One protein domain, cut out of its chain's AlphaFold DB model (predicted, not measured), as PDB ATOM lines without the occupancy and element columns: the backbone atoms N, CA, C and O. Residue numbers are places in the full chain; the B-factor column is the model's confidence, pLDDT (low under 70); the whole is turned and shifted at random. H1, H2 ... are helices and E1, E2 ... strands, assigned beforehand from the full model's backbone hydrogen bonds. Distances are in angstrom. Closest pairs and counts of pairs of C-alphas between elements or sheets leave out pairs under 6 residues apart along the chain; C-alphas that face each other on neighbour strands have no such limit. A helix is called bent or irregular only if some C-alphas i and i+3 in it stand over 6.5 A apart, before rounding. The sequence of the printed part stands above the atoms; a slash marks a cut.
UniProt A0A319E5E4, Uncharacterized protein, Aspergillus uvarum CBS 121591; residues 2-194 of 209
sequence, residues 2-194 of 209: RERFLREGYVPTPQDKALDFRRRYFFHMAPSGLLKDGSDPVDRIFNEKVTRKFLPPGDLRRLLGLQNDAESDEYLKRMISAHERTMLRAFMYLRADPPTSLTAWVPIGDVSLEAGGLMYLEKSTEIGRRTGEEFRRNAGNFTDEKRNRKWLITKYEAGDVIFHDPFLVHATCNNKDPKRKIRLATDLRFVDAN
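AT A GLANCE: This is residues 2 to 194 of the 209 residues of an uncharacterized protein of Aspergillus uvarum CBS 121591 (UniProt A0A319E5E4). Two small antiparallel sheets of three short strands, E4 E1 E6 and E3 E2 E5, stand between helices at either end of the domain and are loosely and only partly face to face, offset from each other. At one end H2 and H5 make a pair of helices running opposite ways, with the short H3 packed on H5, the short H6 close to both, and the short H4 apart from H2 and H5; H7 and the short H8 lie at the other end, where residues 133 to 138 of H7 stick out, and H1 lies out by itself. The 193 printed residues hold eight named helices and six named strands, in the order H1 H2 H3 H4 H5 H6 E1 E2 H7 H8 E3 E4 E5 E6. The class is mixed, helices and strands, with under half of the residues, 96 of 193, in named elements. The whole is compact, with a radius of gyration of the C-alphas of 18.1 A, and rounded, with spans of 48 by 41 by 35 A.

IN THESE COORDINATES: E1 is residues 102 to 107, with C-alpha 102 at (97.074, 146.324, 81.650), and E6 is residues 185 to 190, ending with C-alpha 190 at (100.845, 142.883, 81.177); each is 16.4 A long. E4 is residues 162 to 164. In the other sheet E2 is residues 118 to 121, 10.5 A long, E3 is residues 151 to 153 and E5 is residues 170 to 172. H2, residues 15 to 32, is 26.4 A long and begins with C-alpha 15 at (87.601, 127.945, 88.659); it is irregular, with C-alphas 28 and 31 lying 7.3 A apart. H5, residues 70 to 84, is 20.8 A long. H7, residues 125 to 138, is 16.5 A long and only just irregular, with C-alphas 133 and 136 lying 6.9 A apart. The shorter helices are H1, residues 2 to 8, H3, residues 51 to 54, H4, residues 59 to 63, H6, residues 86 to 89, and H8, residues 144 to 147.

HOW THE PARTS SIT: E1 is the inner strand between the edge strands E4 and E6. E1 and E6 are antiparallel at 162 degrees, with N 104 and O 188 at 2.8 A and N 188 and O 104 at 2.9 A, within hydrogen-bond range. E4 and E1 are antiparallel at 153 degrees, with N 105 and O 162 at 2.8 A. In the other sheet E2 is the inner strand: N 119 and O 171 are 2.9 A apart across to E5, and N 152 and O 120 are 2.8 A apart across to E3, both antiparallel pairs. H2 is on the sheet E4 E1 E6 but only grazes it, with residues 15 to 22. With residues 25 to 32 alone H2 touches H5, closest at the C-alphas of Ser 32 and Tyr 75, 4.7 A, opposite ways at a shallow tilt of 33 degrees, only just short of steep. H5 touches H3 with residues 71 to 76 alone, closest at the C-alphas of Lys 53 and Ser 72, 5.0 A. H6 is close to but not clearly touching H2, where the closest C-alphas, of Phe 21 and Met 87, are 7.7 A apart. H4, H7 and H8 touch no helix, and H1 is apart from the other named elements. The O i to N i+4 pairs are within hydrogen-bond range throughout H1, H4 and H5, in 12 of 14 in H2 and in 6 of 10 in H7, while H3, H6 and H8 are too short for such a pair.

THE WHOLE: The C-alphas farthest apart, of Arg 7 and Asp 69, are 51.1 A apart. The printed part has no cut. The long links are H2 to H3, H6 to E1 and E5 to E6. The mean pLDDT of the printed part is 75.2; residues 2 to 13, 57 to 68, 84 to 100, 128 and 130 to 147 are under 70.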
ATOM      1  N   ARG A   2      95.685 134.342  73.706       40.97
ATOM      2  CA  ARG A   2      95.733 135.633  72.982       40.97
ATOM      3  C   ARG A   2      94.551 135.859  72.028       40.97
ATOM      4  O   ARG A   2      93.898 136.883  72.117       40.97
ATOM      5  N   GLU A   3      94.224 134.893  71.175       38.00
ATOM      6  CA  GLU A   3      93.091 135.010  70.232       38.00
ATOM      7  C   GLU A   3      91.729 135.116  70.927       38.00
ATOM      8  O   GLU A   3      90.854 135.847  70.475       38.00
ATOM      9  N   ARG A   4      91.558 134.424  72.060       38.66
ATOM     10  CA  ARG A   4      90.336 134.499  72.866       38.66
ATOM     11  C   ARG A   4      90.211 135.858  73.551       38.66
ATOM     12  O   ARG A   4      89.145 136.444  73.492       38.66
ATOM     13  N   PHE A   5      91.307 136.390  74.098       45.66
ATOM     14  CA  PHE A   5      91.345 137.756  74.623       45.66
ATOM     15  C   PHE A   5      91.000 138.793  73.545       45.66
ATOM     16  O   PHE A   5      90.171 139.659  73.780       45.66
ATOM     17  N   LEU A   6      91.582 138.675  72.347       42.47
ATOM     18  CA  LEU A   6      91.310 139.601  71.241       42.47
ATOM     19  C   LEU A   6      89.851 139.553  70.764       42.47
ATOM     20  O   LEU A   6      89.336 140.564  70.299       42.47
ATOM     21  N   ARG A   7      89.186 138.398  70.878       42.00
ATOM     22  CA  ARG A   7      87.785 138.216  70.473       42.00
ATOM     23  C   ARG A   7      86.781 138.574  71.569       42.00
ATOM     24  O   ARG A   7      85.731 139.125  71.268       42.00
ATOM     25  N   GLU A   8      87.067 138.204  72.813       40.38
ATOM     26  CA  GLU A   8      86.104 138.222  73.925       40.38
ATOM     27  C   GLU A   8      86.437 139.287  74.981       40.38
ATOM     28  O   GLU A   8      85.623 139.547  75.858       40.38
ATOM     29  N   GLY A   9      87.613 139.917  74.920       41.44
ATOM     30  CA  GLY A   9      88.056 140.936  75.880       41.44
ATOM     31  C   GLY A   9      88.502 140.386  77.241       41.44
ATOM     32  O   GLY A   9      88.975 141.151  78.077       41.44
ATOM     33  N   TYR A  10      88.393 139.073  77.475       44.47
ATOM     34  CA  TYR A  10      88.846 138.409  78.699       44.47
ATOM     35  C   TYR A  10      89.347 136.980  78.432       44.47
ATOM     36  O   TYR A  10      89.070 136.367  77.398       44.47
ATOM     37  N   VAL A  11      90.113 136.436  79.380       54.53
ATOM     38  CA  VAL A  11      90.459 135.008  79.443       54.53
ATOM     39  C   VAL A  11      90.087 134.530  80.843       54.53
ATOM     40  O   VAL A  11      90.721 134.981  81.794       54.53
ATOM     41  N   PRO A  12      89.077 133.658  81.001       55.78
ATOM     42  CA  PRO A  12      88.688 133.183  82.321       55.78
ATOM     43  C   PRO A  12      89.788 132.290  82.898       55.78
ATOM     44  O   PRO A  12      90.369 131.461  82.187       55.78
ATOM     45  N   THR A  13      90.061 132.439  84.193       66.19
ATOM     46  CA  THR A  13      90.887 131.465  84.910       66.19
ATOM     47  C   THR A  13      89.979 130.292  85.267       66.19
ATOM     48  O   THR A  13      88.928 130.523  85.860       66.19
ATOM     49  N   PRO A  14      90.323 129.037  84.927       75.94
ATOM     50  CA  PRO A  14      89.499 127.899  85.320       75.94
ATOM     51  C   PRO A  14      89.280 127.886  86.840       75.94
ATOM     52  O   PRO A  14      90.241 127.963  87.614       75.94
ATOM     53  N   GLN A  15      88.013 127.847  87.257       80.88
ATOM     54  CA  GLN A  15      87.601 127.945  88.659       80.88
ATOM     55  C   GLN A  15      88.284 126.881  89.531       80.88
ATOM     56  O   GLN A  15      88.777 127.180  90.618       80.88
ATOM     57  N   ASP A  16      88.379 125.653  89.025       80.56
ATOM     58  CA  ASP A  16      89.075 124.525  89.644       80.56
ATOM     59  C   ASP A  16      90.546 124.848  89.940       80.56
ATOM     60  O   ASP A  16      91.026 124.609  91.048       80.56
ATOM     61  N   LYS A  17      91.250 125.475  88.991       82.19
ATOM     62  CA  LYS A  17      92.651 125.875  89.165       82.19
ATOM     63  C   LYS A  17      92.807 126.997  90.182       82.19
ATOM     64  O   LYS A  17      93.755 126.963  90.966       82.19
ATOM     65  N   ALA A  18      91.893 127.968  90.195       82.75
ATOM     66  CA  ALA A  18      91.898 129.029  91.198       82.75
ATOM     67  C   ALA A  18      91.685 128.452  92.608       82.75
ATOM     68  O   ALA A  18      92.422 128.778  93.539       82.75
ATOM     69  N   LEU A  19      90.722 127.543  92.770       87.12
ATOM     70  CA  LEU A  19      90.430 126.903  94.052       87.12
ATOM     71  C   LEU A  19      91.545 125.950  94.511       87.12
ATOM     72  O   LEU A  19      91.884 125.941  95.696       87.12
ATOM     73  N   ASP A  20      92.162 125.199  93.598       86.38
ATOM     74  CA  ASP A  20      93.316 124.351  93.912       86.38
ATOM     75  C   ASP A  20      94.544 125.184  94.314       86.38
ATOM     76  O   ASP A  20      95.215 124.885  95.307       86.38
ATOM     77  N   PHE A  21      94.810 126.283  93.602       86.56
ATOM     78  CA  PHE A  21      95.855 127.229  93.985       86.56
ATOM     79  C   PHE A  21      95.603 127.799  95.387       86.56
ATOM     80  O   PHE A  21      96.497 127.777  96.236       86.56
ATOM     81  N   ARG A  22      94.366 128.233  95.663       89.69
ATOM     82  CA  ARG A  22      93.941 128.719  96.983       89.69
ATOM     83  C   ARG A  22      94.243 127.713  98.079       89.69
ATOM     84  O   ARG A  22      94.818 128.075  99.102       89.69
ATOM     85  N   ARG A  23      93.856 126.454  97.858       91.69
ATOM     86  CA  ARG A  23      94.102 125.354  98.788       91.69
ATOM     87  C   ARG A  23      95.598 125.251  99.074       91.69
ATOM     88  O   ARG A  23      96.001 125.407 100.222       91.69
ATOM     89  N   ARG A  24      96.427 125.072  98.043       91.44
ATOM     90  CA  ARG A  24      97.888 124.944  98.197       91.44
ATOM     91  C   ARG A  24      98.512 126.134  98.927       91.44
ATOM     92  O   ARG A  24      99.361 125.929  99.793       91.44
ATOM     93  N   TYR A  25      98.059 127.352  98.632       91.06
ATOM     94  CA  TYR A  25      98.514 128.562  99.308       91.06
ATOM     95  C   TYR A  25      98.202 128.535 100.810       91.06
ATOM     96  O   TYR A  25      99.108 128.698 101.622       91.06
ATOM     97  N   PHE A  26      96.954 128.273 101.211       93.94
ATOM     98  CA  PHE A  26      96.599 128.272 102.633       93.94
ATOM     99  C   PHE A  26      97.186 127.088 103.403       93.94
ATOM    100  O   PHE A  26      97.581 127.270 104.550       93.94
ATOM    101  N   PHE A  27      97.357 125.923 102.774       94.56
ATOM    102  CA  PHE A  27      98.131 124.824 103.368       94.56
ATOM    103  C   PHE A  27      99.590 125.228 103.620       94.56
ATOM    104  O   PHE A  27     100.146 124.921 104.673       94.56
ATOM    105  N   HIS A  28     100.206 125.958 102.687       93.31
ATOM    106  CA  HIS A  28     101.556 126.495 102.871       93.31
ATOM    107  C   HIS A  28     101.611 127.563 103.972       93.31
ATOM    108  O   HIS A  28     102.598 127.618 104.701       93.31
ATOM    109  N   MET A  29     100.569 128.383 104.130       92.19
ATOM    110  CA  MET A  29     100.509 129.431 105.158       92.19
ATOM    111  C   MET A  29     100.091 128.926 106.545       92.19
ATOM    112  O   MET A  29     100.400 129.587 107.530       92.19
ATOM    113  N   ALA A  30      99.424 127.773 106.652       93.38
ATOM    114  CA  ALA A  30      98.839 127.280 107.901       93.38
ATOM    115  C   ALA A  30      99.799 127.279 109.111       93.38
ATOM    116  O   ALA A  30      99.384 127.735 110.177       93.38
ATOM    117  N   PRO A  31     101.086 126.885 108.986       92.88
ATOM    118  CA  PRO A  31     101.985 126.867 110.140       92.88
ATOM    119  C   PRO A  31     102.440 128.255 110.617       92.88
ATOM    120  O   PRO A  31     103.143 128.343 111.615       92.88
ATOM    121  N   SER A  32     102.064 129.344 109.934       91.38
ATOM    122  CA  SER A  32     102.448 130.704 110.331       91.38
ATOM    123  C   SER A  32     101.604 131.293 111.464       91.38
ATOM    124  O   SER A  32     101.787 132.459 111.798       91.38
ATOM    125  N   GLY A  33     100.582 130.578 111.939       90.69
ATOM    126  CA  GLY A  33      99.596 131.118 112.881       90.69
ATOM    127  C   GLY A  33      98.573 132.081 112.261       90.69
ATOM    128  O   GLY A  33      97.735 132.610 112.987       90.69
ATOM    129  N   LEU A  34      98.593 132.289 110.934       92.25
ATOM    130  CA  LEU A  34      97.644 133.162 110.220       92.25
ATOM    131  C   LEU A  34      96.200 132.646 110.312       92.25
ATOM    132  O   LEU A  34      95.250 133.430 110.383       92.25
ATOM    133  N   LEU A  35      96.048 131.324 110.272       94.38
ATOM    134  CA  LEU A  35      94.760 130.641 110.269       94.38
ATOM    135  C   LEU A  35      94.350 130.264 111.685       94.38
ATOM    136  O   LEU A  35      95.206 129.982 112.519       94.38
ATOM    137  N   LYS A  36      93.043 130.281 111.947       94.12
ATOM    138  CA  LYS A  36      92.461 129.904 113.233       94.12
ATOM    139  C   LYS A  36      92.901 128.495 113.616       94.12
ATOM    140  O   LYS A  36      92.780 127.565 112.814       94.12
ATOM    141  N   ASP A  37      93.364 128.343 114.848       91.62
ATOM    142  CA  ASP A  37      93.852 127.063 115.350       91.62
ATOM    143  C   ASP A  37      92.754 125.986 115.251       91.62
ATOM    144  O   ASP A  37      91.587 126.226 115.577       91.62
ATOM    145  N   GLY A  38      93.117 124.807 114.737       90.44
ATOM    146  CA  GLY A  38      92.194 123.688 114.518       90.44
ATOM    147  C   GLY A  38      91.223 123.840 113.337       90.44
ATOM    148  O   GLY A  38      90.424 122.934 113.113       90.44
ATOM    149  N   SER A  39      91.271 124.942 112.576       94.06
ATOM    150  CA  SER A  39      90.475 125.086 111.347       94.06
ATOM    151  C   SER A  39      91.124 124.390 110.148       94.06
ATOM    152  O   SER A  39      92.348 124.271 110.072       94.06
ATOM    153  N   ASP A  40      90.303 123.950 109.187       95.06
ATOM    154  CA  ASP A  40      90.810 123.485 107.896       95.06
ATOM    155  C   ASP A  40      91.413 124.685 107.135       95.06
ATOM    156  O   ASP A  40      90.737 125.712 106.976       95.06
ATOM    157  N   PRO A  41      92.653 124.597 106.615       93.69
ATOM    158  CA  PRO A  41      93.238 125.671 105.824       93.69
ATOM    159  C   PRO A  41      92.378 126.135 104.638       93.69
ATOM    160  O   PRO A  41      92.435 127.304 104.249       93.69
ATOM    161  N   VAL A  42      91.548 125.250 104.078       92.44
ATOM    162  CA  VAL A  42      90.610 125.561 102.990       92.44
ATOM    163  C   VAL A  42      89.523 126.549 103.422       92.44
ATOM    164  O   VAL A  42      89.059 127.325 102.582       92.44
ATOM    165  N   ASP A  43      89.157 126.582 104.707       93.06
ATOM    166  CA  ASP A  43      88.158 127.515 105.243       93.06
ATOM    167  C   ASP A  43      88.690 128.943 105.371       93.06
ATOM    168  O   ASP A  43      87.907 129.902 105.348       93.06
ATOM    169  N   ARG A  44      90.024 129.101 105.395       93.19
ATOM    170  CA  ARG A  44      90.727 130.396 105.353       93.19
ATOM    171  C   ARG A  44      90.351 131.327 106.513       93.19
ATOM    172  O   ARG A  44      90.348 132.547 106.347       93.19
ATOM    173  N   ILE A  45      89.957 130.777 107.658       94.69
ATOM    174  CA  ILE A  45      89.474 131.569 108.793       94.69
ATOM    175  C   ILE A  45      90.676 132.220 109.472       94.69
ATOM    176  O   ILE A  45      91.602 131.528 109.881       94.69
ATOM    177  N   PHE A  46      90.672 133.546 109.584       93.31
ATOM    178  CA  PHE A  46      91.745 134.290 110.237       93.31
ATOM    179  C   PHE A  46      91.793 134.018 111.751       93.31
ATOM    180  O   PHE A  46      90.750 133.971 112.401       93.31
ATOM    181  N   ASN A  47      92.998 133.910 112.324       88.75
ATOM    182  CA  ASN A  47      93.227 133.530 113.731       88.75
ATOM    183  C   ASN A  47      92.872 134.610 114.773       88.75
ATOM    184  O   ASN A  47      93.260 134.505 115.926       88.75
ATOM    185  N   GLU A  48      92.188 135.691 114.392       80.06
ATOM    186  CA  GLU A  48      91.759 136.787 115.288       80.06
ATOM    187  C   GLU A  48      92.877 137.525 116.058       80.06
ATOM    188  O   GLU A  48      92.615 138.528 116.721       80.06
ATOM    189  N   LYS A  49      94.125 137.068 115.936       77.62
ATOM    190  CA  LYS A  49      95.339 137.671 116.477       77.62
ATOM    191  C   LYS A  49      95.562 139.064 115.888       77.62
ATOM    192  O   LYS A  49      94.977 139.454 114.875       77.62
ATOM    193  N   VAL A  50      96.455 139.822 116.524       76.50
ATOM    194  CA  VAL A  50      96.796 141.191 116.115       76.50
ATOM    195  C   VAL A  50      97.224 141.207 114.645       76.50
ATOM    196  O   VAL A  50      98.263 140.662 114.282       76.50
ATOM    197  N   THR A  51      96.443 141.881 113.797       75.25
ATOM    198  CA  THR A  51      96.647 141.934 112.337       75.25
ATOM    199  C   THR A  51      98.027 142.449 111.937       75.25
ATOM    200  O   THR A  51      98.558 142.036 110.909       75.25
ATOM    201  N   ARG A  52      98.651 143.294 112.772       77.12
ATOM    202  CA  ARG A  52     100.017 143.796 112.559       77.12
ATOM    203  C   ARG A  52     101.070 142.685 112.501       77.12
ATOM    204  O   ARG A  52     102.092 142.897 111.869       77.12
ATOM    205  N   LYS A  53     100.827 141.506 113.082       80.31
ATOM    206  CA  LYS A  53     101.738 140.353 112.973       80.31
ATOM    207  C   LYS A  53     101.819 139.782 111.554       80.31
ATOM    208  O   LYS A  53     102.831 139.210 111.166       80.31
ATOM    209  N   PHE A  54     100.770 139.980 110.755       83.19
ATOM    210  CA  PHE A  54     100.614 139.364 109.436       83.19
ATOM    211  C   PHE A  54     100.738 140.379 108.295       83.19
ATOM    212  O   PHE A  54     100.017 140.319 107.296       83.19
ATOM    213  N   LEU A  55     101.667 141.329 108.422       79.25
ATOM    214  CA  LEU A  55     101.947 142.301 107.367       79.25
ATOM    215  C   LEU A  55     102.981 141.752 106.369       79.25
ATOM    216  O   LEU A  55     104.055 141.297 106.782       79.25
ATOM    217  N   PRO A  56     102.675 141.767 105.055       74.06
ATOM    218  CA  PRO A  56     103.604 141.297 104.036       74.06
ATOM    219  C   PRO A  56     104.867 142.179 103.995       74.06
ATOM    220  O   PRO A  56     104.860 143.307 104.499       74.06
ATOM    221  N   PRO A  57     105.969 141.687 103.402       69.50
ATOM    222  CA  PRO A  57     107.149 142.514 103.178       69.50
ATOM    223  C   PRO A  57     106.814 143.755 102.334       69.50
ATOM    224  O   PRO A  57     106.004 143.684 101.411       69.50
ATOM    225  N   GLY A  58     107.438 144.893 102.653       65.88
ATOM    226  CA  GLY A  58     107.255 146.158 101.933       65.88
ATOM    227  C   GLY A  58     107.120 147.375 102.848       65.88
ATOM    228  O   GLY A  58     107.365 147.301 104.055       65.88
ATOM    229  N   ASP A  59     106.712 148.502 102.267       60.16
ATOM    230  CA  ASP A  59     106.687 149.800 102.952       60.16
ATOM    231  C   ASP A  59     105.709 149.840 104.125       60.16
ATOM    232  O   ASP A  59     106.010 150.451 105.143       60.16
ATOM    233  N   LEU A  60     104.592 149.108 104.059       62.75
ATOM    234  CA  LEU A  60     103.657 148.971 105.184       62.75
ATOM    235  C   LEU A  60     104.318 148.344 106.421       62.75
ATOM    236  O   LEU A  60     104.068 148.786 107.540       62.75
ATOM    237  N   ARG A  61     105.197 147.351 106.228       67.06
ATOM    238  CA  ARG A  61     105.970 146.708 107.307       67.06
ATOM    239  C   ARG A  61     106.990 147.672 107.921       67.06
ATOM    240  O   ARG A  61     107.227 147.610 109.123       67.06
ATOM    241  N   ARG A  62     107.543 148.595 107.129       64.12
ATOM    242  CA  ARG A  62     108.468 149.634 107.611       64.12
ATOM    243  C   ARG A  62     107.753 150.780 108.312       64.12
ATOM    244  O   ARG A  62     108.182 151.200 109.376       64.12
ATOM    245  N   LEU A  63     106.655 151.248 107.726       64.06
ATOM    246  CA  LEU A  63     105.884 152.391 108.199       64.06
ATOM    247  C   LEU A  63     105.156 152.091 109.511       64.06
ATOM    248  O   LEU A  63     105.056 152.957 110.372       64.06
ATOM    249  N   LEU A  64     104.633 150.872 109.665       67.38
ATOM    250  CA  LEU A  64     103.791 150.512 110.808       67.38
ATOM    251  C   LEU A  64     104.551 149.860 111.971       67.38
ATOM    252  O   LEU A  64     103.910 149.564 112.976       67.38
ATOM    253  N   GLY A  65     105.871 149.654 111.849       60.44
ATOM    254  CA  GLY A  65     106.736 149.122 112.909       60.44
ATOM    255  C   GLY A  65     106.270 147.761 113.435       60.44
ATOM    256  O   GLY A  65     105.519 147.681 114.406       60.44
ATOM    257  N   LEU A  66     106.683 146.676 112.778       63.50
ATOM    258  CA  LEU A  66     106.247 145.331 113.165       63.50
ATOM    259  C   LEU A  66     106.776 144.860 114.516       63.50
ATOM    260  O   LEU A  66     107.755 145.375 115.051       63.50
ATOM    261  N   GLN A  67     106.141 143.797 115.008       63.19
ATOM    262  CA  GLN A  67     106.672 142.993 116.097       63.19
ATOM    263  C   GLN A  67     107.718 142.021 115.546       63.19
ATOM    264  O   GLN A  67     107.438 141.246 114.633       63.19
ATOM    265  N   ASN A  68     108.927 142.077 116.099       65.81
ATOM    266  CA  ASN A  68     109.987 141.108 115.833       65.81
ATOM    267  C   ASN A  68     109.774 139.897 116.754       65.81
ATOM    268  O   ASN A  68     110.472 139.742 117.756       65.81
ATOM    269  N   ASP A  69     108.740 139.105 116.463       81.81
ATOM    270  CA  ASP A  69     108.425 137.866 117.175       81.81
ATOM    271  C   ASP A  69     108.462 136.648 116.237       81.81
ATOM    272  O   ASP A  69     108.343 136.770 115.016       81.81
ATOM    273  N   ALA A  70     108.619 135.455 116.820       83.31
ATOM    274  CA  ALA A  70     108.793 134.211 116.067       83.31
ATOM    275  C   ALA A  70     107.624 133.899 115.112       83.31
ATOM    276  O   ALA A  70     107.818 133.289 114.063       83.31
ATOM    277  N   GLU A  71     106.409 134.326 115.457       84.12
ATOM    278  CA  GLU A  71     105.211 134.112 114.641       84.12
ATOM    279  C   GLU A  71     105.207 135.034 113.410       84.12
ATOM    280  O   GLU A  71     104.949 134.594 112.287       84.12
ATOM    281  N   SER A  72     105.573 136.300 113.607       84.38
ATOM    282  CA  SER A  72     105.707 137.312 112.555       84.38
ATOM    283  C   SER A  72     106.840 136.972 111.577       84.38
ATOM    284  O   SER A  72     106.725 137.229 110.372       84.38
ATOM    285  N   ASP A  73     107.916 136.356 112.074       86.06
ATOM    286  CA  ASP A  73     109.038 135.876 111.265       86.06
ATOM    287  C   ASP A  73     108.682 134.623 110.459       86.06
ATOM    288  O   ASP A  73     108.985 134.551 109.264       86.06
ATOM    289  N   GLU A  74     107.972 133.660 111.056       89.75
ATOM    290  CA  GLU A  74     107.503 132.472 110.335       89.75
ATOM    291  C   GLU A  74     106.482 132.845 109.247       89.75
ATOM    292  O   GLU A  74     106.547 132.330 108.124       89.75
ATOM    293  N   TYR A  75     105.584 133.796 109.526       89.94
ATOM    294  CA  TYR A  75     104.703 134.373 108.508       89.94
ATOM    295  C   TYR A  75     105.487 135.023 107.371       89.94
ATOM    296  O   TYR A  75     105.217 134.731 106.202       89.94
ATOM    297  N   LEU A  76     106.480 135.862 107.687       86.56
ATOM    298  CA  LEU A  76     107.301 136.510 106.668       86.56
ATOM    299  C   LEU A  76     108.018 135.482 105.793       86.56
ATOM    300  O   LEU A  76     107.948 135.564 104.567       86.56
ATOM    301  N   LYS A  77     108.681 134.505 106.413       88.38
ATOM    302  CA  LYS A  77     109.418 133.445 105.721       88.38
ATOM    303  C   LYS A  77     108.516 132.685 104.754       88.38
ATOM    304  O   LYS A  77     108.892 132.448 103.604       88.38
ATOM    305  N   ARG A  78     107.304 132.332 105.186       89.44
ATOM    306  CA  ARG A  78     106.323 131.654 104.329       89.44
ATOM    307  C   ARG A  78     105.809 132.546 103.219       89.44
ATOM    308  O   ARG A  78     105.665 132.050 102.104       89.44
ATOM    309  N   MET A  79     105.583 133.828 103.497       86.38
ATOM    310  CA  MET A  79     105.149 134.797 102.498       86.38
ATOM    311  C   MET A  79     106.205 134.982 101.405       86.38
ATOM    312  O   MET A  79     105.870 134.885 100.226       86.38
ATOM    313  N   ILE A  80     107.472 135.170 101.784       83.00
ATOM    314  CA  ILE A  80     108.607 135.237 100.851       83.00
ATOM    315  C   ILE A  80     108.668 133.947 100.033       83.00
ATOM    316  O   ILE A  80     108.608 133.992  98.810       83.00
ATOM    317  N   SER A  81     108.645 132.787 100.696       85.56
ATOM    318  CA  SER A  81     108.665 131.493 100.015       85.56
ATOM    319  C   SER A  81     107.485 131.305  99.052       85.56
ATOM    320  O   SER A  81     107.662 130.761  97.967       85.56
ATOM    321  N   ALA A  82     106.280 131.770  99.389       80.50
ATOM    322  CA  ALA A  82     105.123 131.686  98.498       80.50
ATOM    323  C   ALA A  82     105.308 132.522  97.217       80.50
ATOM    324  O   ALA A  82     104.803 132.126  96.164       80.50
ATOM    325  N   HIS A  83     106.041 133.639  97.310       74.31
ATOM    326  CA  HIS A  83     106.347 134.552  96.205       74.31
ATOM    327  C   HIS A  83     107.575 134.127  95.384       74.31
ATOM    328  O   HIS A  83     107.592 134.320  94.170       74.31
ATOM    329  N   GLU A  84     108.576 133.515  96.016       65.88
ATOM    330  CA  GLU A  84     109.765 132.972  95.346       65.88
ATOM    331  C   GLU A  84     109.476 131.650  94.636       65.88
ATOM    332  O   GLU A  84     109.981 131.394  93.539       65.88
ATOM    333  N   ARG A  85     108.643 130.798  95.244       58.84
ATOM    334  CA  ARG A  85     108.198 129.558  94.612       58.84
ATOM    335  C   ARG A  85     107.352 129.892  93.388       58.84
ATOM    336  O   ARG A  85     106.596 130.862  93.356       58.84
ATOM    337  N   THR A  86     107.387 128.994  92.407       48.72
ATOM    338  CA  THR A  86     106.599 129.037  91.162       48.72
ATOM    339  C   THR A  86     105.093 129.259  91.381       48.72
ATOM    340  O   THR A  86     104.393 129.602  90.436       48.72
ATOM    341  N   MET A  87     104.598 129.081  92.614       51.12
ATOM    342  CA  MET A  87     103.214 129.313  93.020       51.12
ATOM    343  C   MET A  87     102.715 130.718  92.650       51.12
ATOM    344  O   MET A  87     101.686 130.816  91.994       51.12
ATOM    345  N   LEU A  88     103.446 131.783  92.999       50.25
ATOM    346  CA  LEU A  88     103.091 133.163  92.623       50.25
ATOM    347  C   LEU A  88     104.026 133.765  91.564       50.25
ATOM    348  O   LEU A  88     103.694 134.791  90.981       50.25
ATOM    349  N   ARG A  89     105.166 133.126  91.260       42.69
ATOM    350  CA  ARG A  89     106.129 133.617  90.255       42.69
ATOM    351  C   ARG A  89     105.538 133.719  88.843       42.69
ATOM    352  O   ARG A  89     105.944 134.578  88.070       42.69
ATOM    353  N   ALA A  90     104.537 132.892  88.527       35.53
ATOM    354  CA  ALA A  90     103.757 133.006  87.291       35.53
ATOM    355  C   ALA A  90     102.885 134.280  87.229       35.53
ATOM    356  O   ALA A  90     102.311 134.565  86.181       35.53
ATOM    357  N   PHE A  91     102.792 135.033  88.333       36.44
ATOM    358  CA  PHE A  91     101.903 136.177  88.501       36.44
ATOM    359  C   PHE A  91     102.625 137.510  88.788       36.44
ATOM    360  O   PHE A  91     102.004 138.464  89.246       36.44
ATOM    361  N   MET A  92     103.939 137.582  88.548       39.03
ATOM    362  CA  MET A  92     104.766 138.733  88.925       39.03
ATOM    363  C   MET A  92     104.446 140.034  88.168       39.03
ATOM    364  O   MET A  92     104.138 140.052  86.978       39.03
ATOM    365  N   TYR A  93     104.584 141.134  88.908       45.12
ATOM    366  CA  TYR A  93     104.323 142.512  88.513       45.12
ATOM    367  C   TYR A  93     105.346 143.041  87.505       45.12
ATOM    368  O   TYR A  93     106.521 143.198  87.829       45.12
ATOM    369  N   LEU A  94     104.875 143.423  86.321       35.53
ATOM    370  CA  LEU A  94     105.608 144.289  85.404       35.53
ATOM    371  C   LEU A  94     105.022 145.702  85.487       35.53
ATOM    372  O   LEU A  94     103.804 145.888  85.415       35.53
ATOM    373  N   ARG A  95     105.879 146.706  85.681       37.06
ATOM    374  CA  ARG A  95     105.514 148.119  85.533       37.06
ATOM    375  C   ARG A  95     106.174 148.621  84.253       37.06
ATOM    376  O   ARG A  95     107.379 148.478  84.089       37.06
ATOM    377  N   ALA A  96     105.383 149.177  83.345       35.16
ATOM    378  CA  ALA A  96     105.900 149.886  82.180       35.16
ATOM    379  C   ALA A  96     105.743 151.390  82.386       35.16
ATOM    380  O   ALA A  96     104.719 151.834  82.912       35.16
ATOM    381  N   ASP A  97     106.758 152.135  81.956       41.59
ATOM    382  CA  ASP A  97     106.693 153.574  81.731       41.59
ATOM    383  C   ASP A  97     106.972 153.819  80.234       41.59
ATOM    384  O   ASP A  97     108.025 153.382  79.762       41.59
ATOM    385  N   PRO A  98     106.067 154.450  79.457       51.53
ATOM    386  CA  PRO A  98     104.774 155.019  79.858       51.53
ATOM    387  C   PRO A  98     103.772 153.958  80.355       51.53
ATOM    388  O   PRO A  98     103.960 152.780  80.035       51.53
ATOM    389  N   PRO A  99     102.704 154.339  81.104       60.12
ATOM    390  CA  PRO A  99     101.746 153.424  81.746       60.12
ATOM    391  C   PRO A  99     100.878 152.702  80.711       60.12
ATOM    392  O   PRO A  99      99.691 152.959  80.526       60.12
ATOM    393  N   THR A 100     101.505 151.782  80.001       65.44
ATOM    394  CA  THR A 100     100.909 150.903  79.000       65.44
ATOM    395  C   THR A 100     100.533 149.564  79.616       65.44
ATOM    396  O   THR A 100     100.090 148.654  78.921       65.44
ATOM    397  N   SER A 101     100.685 149.440  80.941       72.94
ATOM    398  CA  SER A 101     100.406 148.203  81.642       72.94
ATOM    399  C   SER A 101      98.904 147.966  81.779       72.94
ATOM    400  O   SER A 101      98.211 148.792  82.371       72.94
ATOM    401  N   LEU A 102      98.416 146.812  81.336       77.25
ATOM    402  CA  LEU A 102      97.074 146.324  81.650       77.25
ATOM    403  C   LEU A 102      97.143 145.450  82.903       77.25
ATOM    404  O   LEU A 102      97.961 144.532  82.963       77.25
ATOM    405  N   THR A 103      96.286 145.705  83.892       80.25
ATOM    406  CA  THR A 103      96.221 144.862  85.095       80.25
ATOM    407  C   THR A 103      95.038 143.913  85.001       80.25
ATOM    408  O   THR A 103      93.928 144.359  84.726       80.25
ATOM    409  N   ALA A 104      95.259 142.625  85.256       82.56
ATOM    410  CA  ALA A 104      94.211 141.641  85.480       82.56
ATOM    411  C   ALA A 104      94.194 141.250  86.959       82.56
ATOM    412  O   ALA A 104      95.102 140.577  87.451       82.56
ATOM    413  N   TRP A 105      93.157 141.687  87.664       86.75
ATOM    414  CA  TRP A 105      92.887 141.279  89.031       86.75
ATOM    415  C   TRP A 105      92.055 139.996  89.014       86.75
ATOM    416  O   TRP A 105      90.988 139.949  88.399       86.75
ATOM    417  N   VAL A 106      92.553 138.954  89.674       86.38
ATOM    418  CA  VAL A 106      91.924 137.629  89.717       86.38
ATOM    419  C   VAL A 106      91.608 137.278  91.174       86.38
ATOM    420  O   VAL A 106      92.535 137.035  91.956       86.38
ATOM    421  N   PRO A 107      90.329 137.239  91.581       89.00
ATOM    422  CA  PRO A 107      89.931 136.708  92.873       89.00
ATOM    423  C   PRO A 107      90.199 135.202  92.917       89.00
ATOM    424  O   PRO A 107      89.648 134.407  92.154       89.00
ATOM    425  N   ILE A 108      91.039 134.787  93.862       88.31
ATOM    426  CA  ILE A 108      91.326 133.376  94.099       88.31
ATOM    427  C   ILE A 108      90.316 132.859  95.129       88.31
ATOM    428  O   ILE A 108      90.628 132.614  96.302       88.31
ATOM    429  N   GLY A 109      89.065 132.739  94.691       89.25
ATOM    430  CA  GLY A 109      87.924 132.396  95.533       89.25
ATOM    431  C   GLY A 109      86.838 133.463  95.519       89.25
ATOM    432  O   GLY A 109      87.138 134.634  95.321       89.25
ATOM    433  N   ASP A 110      85.611 133.060  95.836       92.19
ATOM    434  CA  ASP A 110      84.471 133.974  95.884       92.19
ATOM    435  C   ASP A 110      84.686 135.127  96.876       92.19
ATOM    436  O   ASP A 110      85.283 134.962  97.954       92.19
ATOM    437  N   VAL A 111      84.168 136.296  96.503       92.25
ATOM    438  CA  VAL A 111      84.246 137.536  97.273       92.25
ATOM    439  C   VAL A 111      82.863 138.178  97.299       92.25
ATOM    440  O   VAL A 111      82.346 138.647  96.285       92.25
ATOM    441  N   SER A 112      82.251 138.205  98.482       92.56
ATOM    442  CA  SER A 112      81.013 138.949  98.712       92.56
ATOM    443  C   SER A 112      81.278 140.461  98.730       92.56
ATOM    444  O   SER A 112      82.422 140.911  98.812       92.56
ATOM    445  N   LEU A 113      80.210 141.263  98.728       90.75
ATOM    446  CA  LEU A 113      80.313 142.727  98.825       90.75
ATOM    447  C   LEU A 113      81.021 143.194 100.110       90.75
ATOM    448  O   LEU A 113      81.675 144.234 100.115       90.75
ATOM    449  N   GLU A 114      80.926 142.412 101.184       89.12
ATOM    450  CA  GLU A 114      81.516 142.729 102.489       89.12
ATOM    451  C   GLU A 114      82.906 142.112 102.677       89.12
ATOM    452  O   GLU A 114      83.656 142.533 103.554       89.12
ATOM    453  N   ALA A 115      83.296 141.155 101.829       88.31
ATOM    454  CA  ALA A 115      84.570 140.441 101.930       88.31
ATOM    455  C   ALA A 115      85.769 141.235 101.371       88.31
ATOM    456  O   ALA A 115      86.854 140.688 101.166       88.31
ATOM    457  N   GLY A 116      85.586 142.533 101.118       87.19
ATOM    458  CA  GLY A 116      86.661 143.418 100.695       87.19
ATOM    459  C   GLY A 116      86.978 143.342  99.204       87.19
ATOM    460  O   GLY A 116      88.147 143.353  98.844       87.19
ATOM    461  N   GLY A 117      85.982 143.215  98.321       87.75
ATOM    462  CA  GLY A 117      86.187 143.218  96.865       87.75
ATOM    463  C   GLY A 117      86.866 144.486  96.325       87.75
ATOM    464  O   GLY A 117      86.952 145.508  97.011       87.75
ATOM    465  N   LEU A 118      87.381 144.400  95.095       87.88
ATOM    466  CA  LEU A 118      87.893 145.561  94.366       87.88
ATOM    467  C   LEU A 118      86.716 146.464  93.957       87.88
ATOM    468  O   LEU A 118      85.668 145.959  93.547       87.88
ATOM    469  N   MET A 119      86.885 147.777  94.092       87.56
ATOM    470  CA  MET A 119      85.903 148.792  93.705       87.56
ATOM    471  C   MET A 119      86.540 149.864  92.829       87.56
ATOM    472  O   MET A 119      87.725 150.171  92.968       87.56
ATOM    473  N   TYR A 120      85.726 150.456  91.960       86.50
ATOM    474  CA  TYR A 120      86.166 151.381  90.923       86.50
ATOM    475  C   TYR A 120      85.404 152.694  90.986       86.50
ATOM    476  O   TYR A 120      84.179 152.697  91.081       86.50
ATOM    477  N   LEU A 121      86.112 153.815  90.885       82.94
ATOM    478  CA  LEU A 121      85.471 155.112  90.725       82.94
ATOM    479  C   LEU A 121      85.034 155.273  89.266       82.94
ATOM    480  O   LEU A 121      85.861 155.180  88.353       82.94
ATOM    481  N   GLU A 122      83.751 155.524  89.027       84.25
ATOM    482  CA  GLU A 122      83.237 155.603  87.662       84.25
ATOM    483  C   GLU A 122      83.900 156.726  86.836       84.25
ATOM    484  O   GLU A 122      84.211 157.821  87.328       84.25
ATOM    485  N   LYS A 123      84.111 156.443  85.542       82.31
ATOM    486  CA  LYS A 123      84.671 157.370  84.538       82.31
ATOM    487  C   LYS A 123      86.039 157.969  84.920       82.31
ATOM    488  O   LYS A 123      86.371 159.070  84.481       82.31
ATOM    489  N   SER A 124      86.816 157.309  85.779       80.31
ATOM    490  CA  SER A 124      87.989 157.908  86.434       80.31
ATOM    491  C   SER A 124      89.313 157.781  85.678       80.31
ATOM    492  O   SER A 124      90.279 158.418  86.085       80.31
ATOM    493  N   THR A 125      89.369 157.048  84.563       80.12
ATOM    494  CA  THR A 125      90.581 156.897  83.735       80.12
ATOM    495  C   THR A 125      91.201 158.243  83.349       80.12
ATOM    496  O   THR A 125      92.409 158.430  83.451       80.12
ATOM    497  N   GLU A 126      90.385 159.218  82.940       74.69
ATOM    498  CA  GLU A 126      90.883 160.550  82.580       74.69
ATOM    499  C   GLU A 126      91.462 161.294  83.790       74.69
ATOM    500  O   GLU A 126      92.513 161.927  83.684       74.69
ATOM    501  N   ILE A 127      90.833 161.146  84.961       73.25
ATOM    502  CA  ILE A 127      91.365 161.678  86.216       73.25
ATOM    503  C   ILE A 127      92.716 161.036  86.500       73.25
ATOM    504  O   ILE A 127      93.673 161.757  86.754       73.25
ATOM    505  N   GLY A 128      92.833 159.708  86.440       69.38
ATOM    506  CA  GLY A 128      94.101 159.032  86.695       69.38
ATOM    507  C   GLY A 128      95.194 159.421  85.705       69.38
ATOM    508  O   GLY A 128      96.335 159.557  86.125       69.38
ATOM    509  N   ARG A 129      94.863 159.682  84.430       70.88
ATOM    510  CA  ARG A 129      95.826 160.169  83.427       70.88
ATOM    511  C   ARG A 129      96.361 161.548  83.770       70.88
ATOM    512  O   ARG A 129      97.571 161.715  83.837       70.88
ATOM    513  N   ARG A 130      95.466 162.500  84.057       66.00
ATOM    514  CA  ARG A 130      95.846 163.848  84.515       66.00
ATOM    515  C   ARG A 130      96.626 163.780  85.824       66.00
ATOM    516  O   ARG A 130      97.611 164.479  86.008       66.00
ATOM    517  N   THR A 131      96.211 162.879  86.715       56.53
ATOM    518  CA  THR A 131      96.873 162.716  88.001       56.53
ATOM    519  C   THR A 131      98.176 161.929  87.868       56.53
ATOM    520  O   THR A 131      98.985 162.088  88.742       56.53
ATOM    521  N   GLY A 132      98.489 161.132  86.843       54.12
ATOM    522  CA  GLY A 132      99.757 160.370  86.787       54.12
ATOM    523  C   GLY A 132     101.015 161.232  87.003       54.12
ATOM    524  O   GLY A 132     101.951 160.810  87.685       54.12
ATOM    525  N   GLU A 133     100.979 162.481  86.527       51.72
ATOM    526  CA  GLU A 133     102.004 163.511  86.749       51.72
ATOM    527  C   GLU A 133     101.908 164.174  88.148       51.72
ATOM    528  O   GLU A 133     102.928 164.508  88.753       51.72
ATOM    529  N   GLU A 134     100.705 164.288  88.726       46.34
ATOM    530  CA  GLU A 134     100.410 164.924  90.029       46.34
ATOM    531  C   GLU A 134     100.245 163.947  91.229       46.34
ATOM    532  O   GLU A 134     100.290 164.357  92.389       46.34
ATOM    533  N   PHE A 135     100.075 162.642  91.004       46.88
ATOM    534  CA  PHE A 135      99.672 161.614  91.981       46.88
ATOM    535  C   PHE A 135     100.835 161.286  92.903       46.88
ATOM    536  O   PHE A 135     100.625 161.047  94.089       46.88
ATOM    537  N   ARG A 136     102.072 161.382  92.387       46.22
ATOM    538  CA  ARG A 136     103.289 161.363  93.213       46.22
ATOM    539  C   ARG A 136     103.273 162.456  94.288       46.22
ATOM    540  O   ARG A 136     103.885 162.259  95.328       46.22
ATOM    541  N   ARG A 137     102.586 163.582  94.056       44.50
ATOM    542  CA  ARG A 137     102.511 164.711  94.998       44.50
ATOM    543  C   ARG A 137     101.253 164.701  95.873       44.50
ATOM    544  O   ARG A 137     101.315 165.186  96.994       44.50
ATOM    545  N   ASN A 138     100.138 164.139  95.394       43.47
ATOM    546  CA  ASN A 138      98.804 164.349  95.982       43.47
ATOM    547  C   ASN A 138      98.050 163.068  96.394       43.47
ATOM    548  O   ASN A 138      96.820 163.102  96.513       43.47
ATOM    549  N   ALA A 139      98.734 161.938  96.607       45.06
ATOM    550  CA  ALA A 139      98.129 160.708  97.131       45.06
ATOM    551  C   ALA A 139      97.495 160.946  98.523       45.06
ATOM    552  O   ALA A 139      98.140 160.797  99.554       45.06
ATOM    553  N   GLY A 140      96.228 161.368  98.543       51.78
ATOM    554  CA  GLY A 140      95.477 161.727  99.752       51.78
ATOM    555  C   GLY A 140      94.425 162.824  99.547       51.78
ATOM    556  O   GLY A 140      93.428 162.845 100.265       51.78
ATOM    557  N   ASN A 141      94.573 163.683  98.530       53.97
ATOM    558  CA  ASN A 141      93.640 164.790  98.290       53.97
ATOM    559  C   ASN A 141      92.561 164.424  97.254       53.97
ATOM    560  O   ASN A 141      92.802 164.348  96.044       53.97
ATOM    561  N   PHE A 142      91.338 164.200  97.741       54.94
ATOM    562  CA  PHE A 142      90.140 164.079  96.908       54.94
ATOM    563  C   PHE A 142      89.635 165.476  96.531       54.94
ATOM    564  O   PHE A 142      89.058 166.163  97.371       54.94
ATOM    565  N   THR A 143      89.834 165.878  95.275       62.88
ATOM    566  CA  THR A 143      89.180 167.061  94.695       62.88
ATOM    567  C   THR A 143      87.660 166.867  94.653       62.88
ATOM    568  O   THR A 143      87.176 165.732  94.611       62.88
ATOM    569  N   ASP A 144      86.887 167.956  94.624       61.94
ATOM    570  CA  ASP A 144      85.415 167.894  94.565       61.94
ATOM    571  C   ASP A 144      84.899 167.125  93.333       61.94
ATOM    572  O   ASP A 144      83.888 166.426  93.400       61.94
ATOM    573  N   GLU A 145      85.661 167.131  92.235       61.38
ATOM    574  CA  GLU A 145      85.369 166.360  91.020       61.38
ATOM    575  C   GLU A 145      85.400 164.832  91.245       61.38
ATOM    576  O   GLU A 145      84.662 164.083  90.600       61.38
ATOM    577  N   LYS A 146      86.225 164.349  92.190       61.53
ATOM    578  CA  LYS A 146      86.248 162.935  92.599       61.53
ATOM    579  C   LYS A 146      85.097 162.598  93.552       61.53
ATOM    580  O   LYS A 146      84.652 161.453  93.562       61.53
ATOM    581  N   ARG A 147      84.613 163.564  94.343       65.62
ATOM    582  CA  ARG A 147      83.573 163.356  95.371       65.62
ATOM    583  C   ARG A 147      82.173 163.138  94.792       65.62
ATOM    584  O   ARG A 147      81.387 162.420  95.396       65.62
ATOM    585  N   ASN A 148      81.885 163.687  93.611       78.44
ATOM    586  CA  ASN A 148      80.571 163.571  92.956       78.44
ATOM    587  C   ASN A 148      80.395 162.314  92.082       78.44
ATOM    588  O   ASN A 148      79.417 162.206  91.341       78.44
ATOM    589  N   ARG A 149      81.332 161.365  92.135       82.94
ATOM    590  CA  ARG A 149      81.317 160.139  91.324       82.94
ATOM    591  C   ARG A 149      80.972 158.928  92.179       82.94
ATOM    592  O   ARG A 149      81.340 158.855  93.350       82.94
ATOM    593  N   LYS A 150      80.289 157.951  91.585       86.69
ATOM    594  CA  LYS A 150      79.921 156.714  92.272       86.69
ATOM    595  C   LYS A 150      81.081 155.728  92.283       86.69
ATOM    596  O   LYS A 150      81.783 155.539  91.286       86.69
ATOM    597  N   TRP A 151      81.231 155.059  93.419       88.88
ATOM    598  CA  TRP A 151      82.042 153.855  93.534       88.88
ATOM    599  C   TRP A 151      81.216 152.648  93.093       88.88
ATOM    600  O   TRP A 151      80.115 152.418  93.593       88.88
ATOM    601  N   LEU A 152      81.751 151.891  92.144       88.19
ATOM    602  CA  LEU A 152      81.169 150.675  91.601       88.19
ATOM    603  C   LEU A 152      81.831 149.470  92.272       88.19
ATOM    604  O   LEU A 152      83.058 149.367  92.295       88.19
ATOM    605  N   ILE A 153      81.022 148.561  92.807       89.62
ATOM    606  CA  ILE A 153      81.463 147.321  93.448       89.62
ATOM    607  C   ILE A 153      80.510 146.189  93.069       89.62
ATOM    608  O   ILE A 153      79.310 146.407  92.902       89.62
ATOM    609  N   THR A 154      81.042 144.978  92.944       89.19
ATOM    610  CA  THR A 154      80.261 143.771  92.669       89.19
ATOM    611  C   THR A 154      80.749 142.597  93.516       89.19
ATOM    612  O   THR A 154      81.790 142.673  94.173       89.19
ATOM    613  N   LYS A 155      79.958 141.521  93.528       92.88
ATOM    614  CA  LYS A 155      80.401 140.202  93.980       92.88
ATOM    615  C   LYS A 155      81.289 139.580  92.907       92.88
ATOM    616  O   LYS A 155      81.106 139.869  91.725       92.88
ATOM    617  N   TYR A 156      82.190 138.717  93.347       91.31
ATOM    618  CA  TYR A 156      83.091 137.975  92.480       91.31
ATOM    619  C   TYR A 156      83.027 136.488  92.795       91.31
ATOM    620  O   TYR A 156      82.903 136.109  93.964       91.31
ATOM    621  N   GLU A 157      83.181 135.666  91.772       90.88
ATOM    622  CA  GLU A 157      83.301 134.218  91.869       90.88
ATOM    623  C   GLU A 157      84.733 133.780  91.552       90.88
ATOM    624  O   GLU A 157      85.501 134.450  90.856       90.88
ATOM    625  N   ALA A 158      85.133 132.638  92.106       86.88
ATOM    626  CA  ALA A 158      86.419 132.043  91.786       86.88
ATOM    627  C   ALA A 158      86.545 131.793  90.270       86.88
ATOM    628  O   ALA A 158      85.771 131.033  89.698       86.88
ATOM    629  N   GLY A 159      87.567 132.380  89.642       78.19
ATOM    630  CA  GLY A 159      87.800 132.267  88.198       78.19
ATOM    631  C   GLY A 159      87.418 133.511  87.391       78.19
ATOM    632  O   GLY A 159      87.859 133.633  86.242       78.19
ATOM    633  N   ASP A 160      86.698 134.457  88.005       86.31
ATOM    634  CA  ASP A 160      86.497 135.794  87.445       86.31
ATOM    635  C   ASP A 160      87.839 136.478  87.170       86.31
ATOM    636  O   ASP A 160      88.853 136.204  87.813       86.31
ATOM    637  N   VAL A 161      87.856 137.392  86.200       84.00
ATOM    638  CA  VAL A 161      89.037 138.200  85.883       84.00
ATOM    639  C   VAL A 161      88.596 139.609  85.546       84.00
ATOM    640  O   VAL A 161      87.771 139.811  84.655       84.00
ATOM    641  N   ILE A 162      89.156 140.589  86.251       85.00
ATOM    642  CA  ILE A 162      88.816 141.992  86.063       85.00
ATOM    643  C   ILE A 162      90.030 142.684  85.477       85.00
ATOM    644  O   ILE A 162      91.076 142.793  86.119       85.00
ATOM    645  N   PHE A 163      89.870 143.181  84.259       84.12
ATOM    646  CA  PHE A 163      90.883 143.988  83.608       84.12
ATOM    647  C   PHE A 163      90.650 145.461  83.920       84.12
ATOM    648  O   PHE A 163      89.534 145.959  83.781       84.12
ATOM    649  N   HIS A 164      91.702 146.164  84.323       79.50
ATOM    650  CA  HIS A 164      91.654 147.609  84.468       79.50
ATOM    651  C   HIS A 164      92.908 148.274  83.910       79.50
ATOM    652  O   HIS A 164      94.024 147.748  83.994       79.50
ATOM    653  N   ASP A 165      92.689 149.447  83.323       80.88
ATOM    654  CA  ASP A 165      93.750 150.320  82.853       80.88
ATOM    655  C   ASP A 165      94.503 150.936  84.053       80.88
ATOM    656  O   ASP A 165      93.937 151.047  85.145       80.88
ATOM    657  N   PRO A 166      95.775 151.334  83.888       75.81
ATOM    658  CA  PRO A 166      96.611 151.769  85.006       75.81
ATOM    659  C   PRO A 166      96.161 153.104  85.614       75.81
ATOM    660  O   PRO A 166      96.583 153.444  86.718       75.81
ATOM    661  N   PHE A 167      95.304 153.849  84.919       76.94
ATOM    662  CA  PHE A 167      94.759 155.126  85.352       76.94
ATOM    663  C   PHE A 167      93.340 155.007  85.920       76.94
ATOM    664  O   PHE A 167      92.808 155.990  86.439       76.94
ATOM    665  N   LEU A 168      92.702 153.835  85.853       78.00
ATOM    666  CA  LEU A 168      91.402 153.644  86.478       78.00
ATOM    667  C   LEU A 168      91.562 153.707  88.000       78.00
ATOM    668  O   LEU A 168      92.260 152.886  88.601       78.00
ATOM    669  N   VAL A 169      90.901 154.674  88.636       80.88
ATOM    670  CA  VAL A 169      90.973 154.846  90.089       80.88
ATOM    671  C   VAL A 169      90.211 153.706  90.751       80.88
ATOM    672  O   VAL A 169      89.008 153.535  90.538       80.88
ATOM    673  N   HIS A 170      90.921 152.937  91.571       83.25
ATOM    674  CA  HIS A 170      90.388 151.772  92.260       83.25
ATOM    675  C   HIS A 170      90.878 151.697  93.706       83.25
ATOM    676  O   HIS A 170      91.906 152.267  94.073       83.25
ATOM    677  N   ALA A 171      90.115 150.992  94.532       83.50
ATOM    678  CA  ALA A 171      90.415 150.746  95.935       83.50
ATOM    679  C   ALA A 171      89.870 149.375  96.349       83.50
ATOM    680  O   ALA A 171      89.109 148.747  95.616       83.50
ATOM    681  N   THR A 172      90.233 148.908  97.541       80.69
ATOM    682  CA  THR A 172      89.637 147.700  98.132       80.69
ATOM    683  C   THR A 172      88.863 148.065  99.387       80.69
ATOM    684  O   THR A 172      89.240 148.991 100.107       80.69
ATOM    685  N   CYS A 173      87.758 147.363  99.635       76.00
ATOM    686  CA  CYS A 173      87.002 147.518 100.874       76.00
ATOM    687  C   CYS A 173      87.717 146.803 102.027       76.00
ATOM    688  O   CYS A 173      88.386 145.785 101.829       76.00
ATOM    689  N   ASN A 174      87.501 147.282 103.253       83.12
ATOM    690  CA  ASN A 174      87.844 146.503 104.438       83.12
ATOM    691  C   ASN A 174      87.083 145.175 104.404       83.12
ATOM    692  O   ASN A 174      85.877 145.158 104.157       83.12
ATOM    693  N   ASN A 175      87.785 144.078 104.677       88.12
ATOM    694  CA  ASN A 175      87.163 142.769 104.775       88.12
ATOM    695  C   ASN A 175      86.385 142.667 106.096       88.12
ATOM    696  O   ASN A 175      86.981 142.649 107.173       88.12
ATOM    697  N   LYS A 176      85.058 142.623 105.989       89.94
ATOM    698  CA  LYS A 176      84.101 142.474 107.090       89.94
ATOM    699  C   LYS A 176      83.352 141.141 107.023       89.94
ATOM    700  O   LYS A 176      82.274 141.031 107.597       89.94
ATOM    701  N   ASP A 177      83.899 140.141 106.327       90.19
ATOM    702  CA  ASP A 177      83.286 138.816 106.250       90.19
ATOM    703  C   ASP A 177      82.972 138.292 107.671       90.19
ATOM    704  O   ASP A 177      83.881 138.213 108.508       90.19
ATOM    705  N   PRO A 178      81.711 137.928 107.974       89.50
ATOM    706  CA  PRO A 178      81.292 137.581 109.333       89.50
ATOM    707  C   PRO A 178      81.949 136.295 109.847       89.50
ATOM    708  O   PRO A 178      82.028 136.078 111.054       89.50
ATOM    709  N   LYS A 179      82.455 135.446 108.944       90.56
ATOM    710  CA  LYS A 179      83.206 134.227 109.270       90.56
ATOM    711  C   LYS A 179      84.717 134.478 109.310       90.56
ATOM    712  O   LYS A 179      85.481 133.524 109.433       90.56
ATOM    713  N   ARG A 180      85.154 135.740 109.183       90.62
ATOM    714  CA  ARG A 180      86.560 136.179 109.164       90.62
ATOM    715  C   ARG A 180      87.393 135.451 108.112       90.62
ATOM    716  O   ARG A 180      88.572 135.159 108.324       90.62
ATOM    717  N   LYS A 181      86.781 135.142 106.967       93.06
ATOM    718  CA  LYS A 181      87.481 134.485 105.864       93.06
ATOM    719  C   LYS A 181      88.465 135.445 105.213       93.06
ATOM    720  O   LYS A 181      88.096 136.532 104.773       93.06
ATOM    721  N   ILE A 182      89.713 135.017 105.078       92.81
ATOM    722  CA  ILE A 182      90.751 135.771 104.375       92.81
ATOM    723  C   ILE A 182      90.440 135.776 102.873       92.81
ATOM    724  O   ILE A 182      90.237 134.720 102.270       92.81
ATOM    725  N   ARG A 183      90.424 136.960 102.251       92.25
ATOM    726  CA  ARG A 183      90.343 137.135 100.793       92.25
ATOM    727  C   ARG A 183      91.736 136.977 100.183       92.25
ATOM    728  O   ARG A 183      92.661 137.668 100.602       92.25
ATOM    729  N   LEU A 184      91.858 136.131  99.164       89.94
ATOM    730  CA  LEU A 184      93.069 135.985  98.355       89.94
ATOM    731  C   LEU A 184      92.764 136.416  96.919       89.94
ATOM    732  O   LEU A 184      91.738 136.026  96.367       89.94
ATOM    733  N   ALA A 185      93.645 137.215  96.330       87.50
ATOM    734  CA  ALA A 185      93.568 137.641  94.939       87.50
ATOM    735  C   ALA A 185      94.983 137.818  94.377       87.50
ATOM    736  O   ALA A 185      95.934 137.969  95.146       87.50
ATOM    737  N   THR A 186      95.111 137.804  93.053       81.06
ATOM    738  CA  THR A 186      96.370 138.084  92.353       81.06
ATOM    739  C   THR A 186      96.197 139.241  91.384       81.06
ATOM    740  O   THR A 186      95.190 139.301  90.681       81.06
ATOM    741  N   ASP A 187      97.207 140.099  91.293       78.12
ATOM    742  CA  ASP A 187      97.295 141.177  90.312       78.12
ATOM    743  C   ASP A 187      98.351 140.829  89.261       78.12
ATOM    744  O   ASP A 187      99.552 140.888  89.519       78.12
ATOM    745  N   LEU A 188      97.898 140.474  88.062       75.81
ATOM    746  CA  LEU A 188      98.748 140.255  86.896       75.81
ATOM    747  C   LEU A 188      98.926 141.558  86.139       75.81
ATOM    748  O   LEU A 188      97.936 142.211  85.830       75.81
ATOM    749  N   ARG A 189     100.157 141.922  85.777       74.38
ATOM    750  CA  ARG A 189     100.407 143.111  84.953       74.38
ATOM    751  C   ARG A 189     101.049 142.721  83.633       74.38
ATOM    752  O   ARG A 189     102.111 142.107  83.612       74.38
ATOM    753  N   PHE A 190     100.394 143.100  82.545       74.44
ATOM    754  CA  PHE A 190     100.845 142.883  81.177       74.44
ATOM    755  C   PHE A 190     101.379 144.192  80.622       74.44
ATOM    756  O   PHE A 190     100.741 145.221  80.807       74.44
ATOM    757  N   VAL A 191     102.512 144.151  79.932       71.38
ATOM    758  CA  VAL A 191     103.128 145.310  79.271       71.38
ATOM    759  C   VAL A 191     103.353 144.986  77.797       71.38
ATOM    760  O   VAL A 191     103.433 143.810  77.432       71.38
ATOM    761  N   ASP A 192     103.449 146.008  76.949       72.62
ATOM    762  CA  ASP A 192     103.881 145.803  75.567       72.62
ATOM    763  C   ASP A 192     105.382 145.499  75.553       72.62
ATOM    764  O   ASP A 192     106.197 146.309  75.993       72.62
ATOM    765  N   ALA A 193     105.743 144.320  75.047       71.69
ATOM    766  CA  ALA A 193     107.127 143.869  74.979       71.69
ATOM    767  C   ALA A 193     107.999 144.722  74.039       71.69
ATOM    768  O   ALA A 193     109.221 144.663  74.147       71.69
ATOM    769  N   ASN A 194     107.389 145.490  73.126       76.25
ATOM    770  CA  ASN A 194     108.097 146.379  72.203       76.25
ATOM    771  C   ASN A 194     108.358 147.773  72.786       76.25
ATOM    772  O   ASN A 194     109.081 148.561  72.179       76.25
TER     773      ASN A 194